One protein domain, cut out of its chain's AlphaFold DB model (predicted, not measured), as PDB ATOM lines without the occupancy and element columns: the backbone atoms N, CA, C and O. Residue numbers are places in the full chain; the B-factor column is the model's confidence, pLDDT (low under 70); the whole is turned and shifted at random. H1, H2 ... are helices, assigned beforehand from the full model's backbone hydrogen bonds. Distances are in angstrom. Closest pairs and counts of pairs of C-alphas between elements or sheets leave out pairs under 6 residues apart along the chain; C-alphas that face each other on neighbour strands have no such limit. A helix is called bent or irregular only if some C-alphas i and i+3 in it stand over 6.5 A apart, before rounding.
ATOM      1  N   THR A   4     -37.589  42.447  45.698       97.31
ATOM      2  CA  THR A   4     -37.506  41.341  46.658       97.31
ATOM      3  C   THR A   4     -36.546  40.258  46.167       97.31
ATOM      4  O   THR A   4     -35.617  39.898  46.885       97.31
ATOM      5  N   ALA A   5     -36.700  39.789  44.923       97.56
ATOM      6  CA  ALA A   5     -35.780  38.809  44.340       97.56
ATOM      7  C   ALA A   5     -34.348  39.357  44.203       97.56
ATOM      8  O   ALA A   5     -33.384  38.617  44.397       97.56
ATOM      9  N   GLY A   6     -34.210  40.654  43.903       97.69
ATOM     10  CA  GLY A   6     -32.916  41.330  43.811       97.69
ATOM     11  C   GLY A   6     -32.157  41.287  45.132       97.69
ATOM     12  O   GLY A   6     -31.033  40.793  45.182       97.69
ATOM     13  N   TRP A   7     -32.790  41.729  46.219       97.62
ATOM     14  CA  TRP A   7     -32.168  41.743  47.543       97.62
ATOM     15  C   TRP A   7     -31.896  40.346  48.096       97.62
ATOM     16  O   TRP A   7     -30.832  40.139  48.677       97.62
ATOM     17  N   ILE A   8     -32.781  39.374  47.839       98.19
ATOM     18  CA  ILE A   8     -32.505  37.959  48.136       98.19
ATOM     19  C   ILE A   8     -31.234  37.516  47.404       98.19
ATOM     20  O   ILE A   8     -30.325  36.986  48.030       98.19
ATOM     21  N   GLY A   9     -31.118  37.793  46.101       97.25
ATOM     22  CA  GLY A   9     -29.935  37.423  45.324       97.25
ATOM     23  C   GLY A   9     -28.643  38.129  45.763       97.25
ATOM     24  O   GLY A   9     -27.553  37.609  45.529       97.25
ATOM     25  N   ILE A  10     -28.733  39.294  46.406       97.44
ATOM     26  CA  ILE A  10     -27.577  40.047  46.915       97.44
ATOM     27  C   ILE A  10     -27.117  39.507  48.273       97.44
ATOM     28  O   ILE A  10     -25.927  39.241  48.438       97.44
ATOM     29  N   TYR A  11     -28.033  39.327  49.226       97.31
ATOM     30  CA  TYR A  11     -27.683  39.006  50.614       97.31
ATOM     31  C   TYR A  11     -27.721  37.510  50.936       97.31
ATOM     32  O   TYR A  11     -26.917  37.048  51.743       97.31
ATOM     33  N   ASP A  12     -28.589  36.738  50.281       97.31
ATOM     34  CA  ASP A  12     -28.720  35.301  50.509       97.31
ATOM     35  C   ASP A  12     -28.081  34.507  49.362       97.31
ATOM     36  O   ASP A  12     -28.721  34.099  48.386       97.31
ATOM     37  N   LYS A  13     -26.757  34.330  49.465       95.00
ATOM     38  CA  LYS A  13     -25.912  33.785  48.389       95.00
ATOM     39  C   LYS A  13     -26.381  32.414  47.891       95.00
ATOM     40  O   LYS A  13     -26.189  32.128  46.713       95.00
ATOM     41  N   GLN A  14     -27.034  31.609  48.734       97.69
ATOM     42  CA  GLN A  14     -27.552  30.290  48.346       97.69
ATOM     43  C   GLN A  14     -28.662  30.372  47.280       97.69
ATOM     44  O   GLN A  14     -28.890  29.413  46.548       97.69
ATOM     45  N   TYR A  15     -29.344  31.518  47.167       98.19
ATOM     46  CA  TYR A  15     -30.433  31.733  46.211       98.19
ATOM     47  C   TYR A  15     -30.042  32.617  45.023       98.19
ATOM     48  O   TYR A  15     -30.871  32.837  44.137       98.19
ATOM     49  N   ARG A  16     -28.799  33.113  44.964       97.69
ATOM     50  CA  ARG A  16     -28.350  34.046  43.918       97.69
ATOM     51  C   ARG A  16     -28.597  33.508  42.514       97.69
ATOM     52  O   ARG A  16     -29.242  34.187  41.716       97.69
ATOM     53  N   ASP A  17     -28.160  32.284  42.245       98.25
ATOM     54  CA  ASP A  17     -28.285  31.670  40.920       98.25
ATOM     55  C   ASP A  17     -29.751  31.514  40.510       98.25
ATOM     56  O   ASP A  17     -30.122  31.773  39.364       98.25
ATOM     57  N   ARG A  18     -30.625  31.193  41.472       98.31
ATOM     58  CA  ARG A  18     -32.072  31.116  41.249       98.31
ATOM     59  C   ARG A  18     -32.664  32.485  40.902       98.31
ATOM     60  O   ARG A  18     -33.486  32.571  39.990       98.31
ATOM     61  N   CYS A  19     -32.265  33.546  41.599       98.31
ATOM     62  CA  CYS A  19     -32.738  34.904  41.320       98.31
ATOM     63  C   CYS A  19     -32.232  35.420  39.962       98.31
ATOM     64  O   CYS A  19     -32.993  36.042  39.220       98.31
ATOM     65  N   VAL A  20     -30.985  35.105  39.596       98.19
ATOM     66  CA  VAL A  20     -30.424  35.409  38.269       98.19
ATOM     67  C   VAL A  20     -31.192  34.660  37.178       98.19
ATOM     68  O   VAL A  20     -31.647  35.282  36.219       98.19
ATOM     69  N   ALA A  21     -31.425  33.355  37.347       98.38
ATOM     70  CA  ALA A  21     -32.202  32.551  36.406       98.38
ATOM     71  C   ALA A  21     -33.642  33.070  36.241       98.38
ATOM     72  O   ALA A  21     -34.163  33.107  35.127       98.38
ATOM     73  N   LEU A  22     -34.278  33.527  37.327       98.06
ATOM     74  CA  LEU A  22     -35.590  34.179  37.270       98.06
ATOM     75  C   LEU A  22     -35.546  35.465  36.432       98.06
ATOM     76  O   LEU A  22     -36.441  35.708  35.621       98.06
ATOM     77  N   GLY A  23     -34.501  36.275  36.594       97.62
ATOM     78  CA  GLY A  23     -34.283  37.483  35.802       97.62
ATOM     79  C   GLY A  23     -34.122  37.191  34.311       97.62
ATOM     80  O   GLY A  23     -34.800  37.804  33.492       97.62
ATOM     81  N   LEU A  24     -33.297  36.195  33.974       98.19
ATOM     82  CA  LEU A  24     -33.094  35.733  32.597       98.19
ATOM     83  C   LEU A  24     -34.394  35.209  31.974       98.19
ATOM     84  O   LEU A  24     -34.725  35.569  30.848       98.19
ATOM     85  N   LYS A  25     -35.150  34.389  32.715       98.12
ATOM     86  CA  LYS A  25     -36.413  33.801  32.248       98.12
ATOM     87  C   LYS A  25     -37.492  34.853  32.001       98.12
ATOM     88  O   LYS A  25     -38.269  34.718  31.063       98.12
ATOM     89  N   THR A  26     -37.588  35.850  32.877       97.12
ATOM     90  CA  THR A  26     -38.645  36.867  32.787       97.12
ATOM     91  C   THR A  26     -38.304  37.979  31.803       97.12
ATOM     92  O   THR A  26     -39.216  38.555  31.223       97.12
ATOM     93  N   GLY A  27     -37.019  38.306  31.623       96.81
ATOM     94  CA  GLY A  27     -36.572  39.367  30.715       96.81
ATOM     95  C   GLY A  27     -37.078  40.768  31.081       96.81
ATOM     96  O   GLY A  27     -36.900  41.710  30.310       96.81
ATOM     97  N   LEU A  28     -37.714  40.928  32.245       96.62
ATOM     98  CA  LEU A  28     -38.309  42.192  32.656       96.62
ATOM     99  C   LEU A  28     -37.219  43.255  32.798       96.62
ATOM    100  O   LEU A  28     -36.231  43.039  33.499       96.62
ATOM    101  N   TYR A  29     -37.445  44.412  32.173       96.62
ATOM    102  CA  TYR A  29     -36.547  45.574  32.188       96.62
ATOM    103  C   TYR A  29     -35.198  45.373  31.480       96.62
ATOM    104  O   TYR A  29     -34.324  46.218  31.631       96.62
ATOM    105  N   LYS A  30     -35.016  44.299  30.696       95.56
ATOM    106  CA  LYS A  30     -33.749  44.007  30.002       95.56
ATOM    107  C   LYS A  30     -33.270  45.149  29.098       95.56
ATOM    108  O   LYS A  30     -32.090  45.468  29.101       95.56
ATOM    109  N   ASP A  31     -34.187  45.774  28.366       95.44
ATOM    110  CA  ASP A  31     -33.878  46.856  27.421       95.44
ATOM    111  C   ASP A  31     -34.252  48.244  27.976       95.44
ATOM    112  O   ASP A  31     -34.358  49.227  27.236       95.44
ATOM    113  N   GLU A  32     -34.498  48.339  29.287       95.50
ATOM    114  CA  GLU A  32     -34.802  49.611  29.933       95.50
ATOM    115  C   GLU A  32     -33.566  50.521  29.911       95.50
ATOM    116  O   GLU A  32     -32.493  50.172  30.401       95.50
ATOM    117  N   LYS A  33     -33.719  51.727  29.357       94.19
ATOM    118  CA  LYS A  33     -32.655  52.731  29.370       94.19
ATOM    119  C   LYS A  33     -32.575  53.382  30.744       94.19
ATOM    120  O   LYS A  33     -33.539  53.996  31.195       94.19
ATOM    121  N   VAL A  34     -31.397  53.328  31.355       93.75
ATOM    122  CA  VAL A  34     -31.090  54.061  32.585       93.75
ATOM    123  C   VAL A  34     -30.102  55.190  32.323       93.75
ATOM    124  O   VAL A  34     -29.266  55.121  31.420       93.75
ATOM    125  N   SER A  35     -30.199  56.248  33.125       95.56
ATOM    126  CA  SER A  35     -29.217  57.329  33.119       95.56
ATOM    127  C   SER A  35     -27.823  56.803  33.462       95.56
ATOM    128  O   SER A  35     -27.660  55.823  34.192       95.56
ATOM    129  N   LYS A  36     -26.792  57.482  32.953       92.44
ATOM    130  CA  LYS A  36     -25.394  57.115  33.199       92.44
ATOM    131  C   LYS A  36     -25.112  57.033  34.706       92.44
ATOM    132  O   LYS A  36     -25.318  58.005  35.426       92.44
ATOM    133  N   GLY A  37     -24.607  55.885  35.156       90.50
ATOM    134  CA  GLY A  37     -24.248  55.637  36.558       90.50
ATOM    135  C   GLY A  37     -25.380  55.096  37.440       90.50
ATOM    136  O   GLY A  37     -25.119  54.728  38.583       90.50
ATOM    137  N   CYS A  38     -26.611  54.997  36.932       94.06
ATOM    138  CA  CYS A  38     -27.705  54.342  37.647       94.06
ATOM    139  C   CYS A  38     -27.610  52.814  37.525       94.06
ATOM    140  O   CYS A  38     -27.223  52.287  36.482       94.06
ATOM    141  N   THR A  39     -27.995  52.095  38.584       94.94
ATOM    142  CA  THR A  39     -28.133  50.633  38.530       94.94
ATOM    143  C   THR A  39     -29.390  50.273  37.716       94.94
ATOM    144  O   THR A  39     -30.452  50.835  37.991       94.94
ATOM    145  N   PRO A  40     -29.302  49.356  36.738       96.12
ATOM    146  CA  PRO A  40     -30.438  48.919  35.925       96.12
ATOM    147  C   PRO A  40     -31.474  48.135  36.740       96.12
ATOM    148  O   PRO A  40     -31.135  47.458  37.710       96.12
ATOM    149  N   ASN A  41     -32.740  48.167  36.308       96.69
ATOM    150  CA  ASN A  41     -33.813  47.354  36.900       96.69
ATOM    151  C   ASN A  41     -33.850  45.910  36.378       96.69
ATOM    152  O   ASN A  41     -34.681  45.112  36.835       96.69
ATOM    153  N   TYR A  42     -32.987  45.568  35.419       98.00
ATOM    154  CA  TYR A  42     -32.831  44.203  34.944       98.00
ATOM    155  C   TYR A  42     -32.186  43.348  36.036       98.00
ATOM    156  O   TYR A  42     -31.074  43.607  36.499       98.00
ATOM    157  N   LEU A  43     -32.921  42.328  36.480       97.62
ATOM    158  CA  LEU A  43     -32.616  41.595  37.708       97.62
ATOM    159  C   LEU A  43     -31.197  40.984  37.756       97.62
ATOM    160  O   LEU A  43     -30.541  41.151  38.786       97.62
ATOM    161  N   PRO A  44     -30.672  40.343  36.691       97.94
ATOM    162  CA  PRO A  44     -29.308  39.809  36.689       97.94
ATOM    163  C   PRO A  44     -28.225  40.885  36.850       97.94
ATOM    164  O   PRO A  44     -27.269  40.702  37.608       97.94
ATOM    165  N   GLU A  45     -28.383  42.024  36.175       97.50
ATOM    166  CA  GLU A  45     -27.412  43.123  36.230       97.50
ATOM    167  C   GLU A  45     -27.449  43.830  37.582       97.50
ATOM    168  O   GLU A  45     -26.401  44.073  38.180       97.50
ATOM    169  N   PHE A  46     -28.646  44.080  38.116       97.62
ATOM    170  CA  PHE A  46     -28.818  44.649  39.449       97.62
ATOM    171  C   PHE A  46     -28.147  43.803  40.528       97.62
ATOM    172  O   PHE A  46     -27.368  44.332  41.318       97.62
ATOM    173  N   ILE A  47     -28.402  42.487  40.539       97.56
ATOM    174  CA  ILE A  47     -27.792  41.569  41.511       97.56
ATOM    175  C   ILE A  47     -26.267  41.636  41.408       97.56
ATOM    176  O   ILE A  47     -25.595  41.741  42.433       97.56
ATOM    177  N   THR A  48     -25.724  41.612  40.190       96.94
ATOM    178  CA  THR A  48     -24.276  41.672  39.944       96.94
ATOM    179  C   THR A  48     -23.663  42.968  40.482       96.94
ATOM    180  O   THR A  48     -22.730  42.928  41.285       96.94
ATOM    181  N   ILE A  49     -24.221  44.118  40.094       96.44
ATOM    182  CA  ILE A  49     -23.705  45.446  40.455       96.44
ATOM    183  C   ILE A  49     -23.821  45.694  41.962       96.44
ATOM    184  O   ILE A  49     -22.862  46.119  42.606       96.44
ATOM    185  N   GLU A  50     -24.985  45.429  42.550       96.25
ATOM    186  CA  GLU A  50     -25.224  45.704  43.966       96.25
ATOM    187  C   GLU A  50     -24.493  44.718  44.889       96.25
ATOM    188  O   GLU A  50     -24.107  45.110  45.994       96.25
ATOM    189  N   SER A  51     -24.240  43.480  44.443       95.56
ATOM    190  CA  SER A  51     -23.365  42.546  45.167       95.56
ATOM    191  C   SER A  51     -21.926  43.059  45.202       95.56
ATOM    192  O   SER A  51     -21.301  43.050  46.262       95.56
ATOM    193  N   TYR A  52     -21.412  43.563  44.075       94.81
ATOM    194  CA  TYR A  52     -20.060  44.120  43.998       94.81
ATOM    195  C   TYR A  52     -19.881  45.325  44.934       94.81
ATOM    196  O   TYR A  52     -18.939  45.357  45.720       94.81
ATOM    197  N   LYS A  53     -20.835  46.269  44.938       94.50
ATOM    198  CA  LYS A  53     -20.816  47.455  45.820       94.50
ATOM    199  C   LYS A  53     -20.764  47.134  47.322       94.50
ATOM    200  O   LYS A  53     -20.395  48.000  48.101       94.50
ATOM    201  N   ARG A  54     -21.183  45.932  47.730       92.75
ATOM    202  CA  ARG A  54     -21.304  45.494  49.137       92.75
ATOM    203  C   ARG A  54     -20.301  44.404  49.519       92.75
ATOM    204  O   ARG A  54     -20.487  43.741  50.529       92.75
TER     205      ARG A  54
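Overview. This is residues 4 to 54 of the 56 residues of an uncharacterized protein of Dyadobacter soli (UniProt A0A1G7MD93). The longest helix, H2, makes a triangle with H1 and H3, each touching the others, while residues 27 to 42 form a wide loop to one side. The 51 printed residues hold three named helices, in the order H1, H2, H3, and no named strand: all helix. The whole is compact, with a radius of gyration of the C-alphas of 10.4 A, and flat, spanning 31 by 25 by 14 A.

Arrangement. H2, residues 13 to 26, touches H1, residues 4 to 11, with residues 15 to 20 alone; the closest C-alphas, of Gly 9 and Arg 16, are 4.0 A apart. This helical hairpin runs opposite ways at a tilt of 37 degrees, only just steep. H2 and H3, residues 43 to 53, form another helical hairpin; they touch, opposite ways at 36 degrees, only just steep, the closest C-alphas, of Val 20 and Pro 44, 4.8 A apart. H1 and H3 touch, the same way at 33 degrees, only just shallow, the closest C-alphas, of Ile 10 and Ser 51, 5.2 A apart. Every O i to N i+4 pair is within hydrogen-bond range in H1 and H3, and 8 of 10 in H2.

Along the chain. H2 is 20.4 A long and irregular, with C-alphas 14 and 17 7.6 A apart. H3, 15.5 A, ends at C-alpha 53 (-20.816, 47.455, 45.820). H1, 10.8 A, begins at C-alpha 4 (-37.506, 41.341, 46.658).

Size, cuts and confidence. The C-alphas farthest apart, of Gln 14 and Ser 35, are 31.1 A apart. The printed part has no cut; the link H2 to H3 is long, 16 residues. No printed residue is under pLDDT 70.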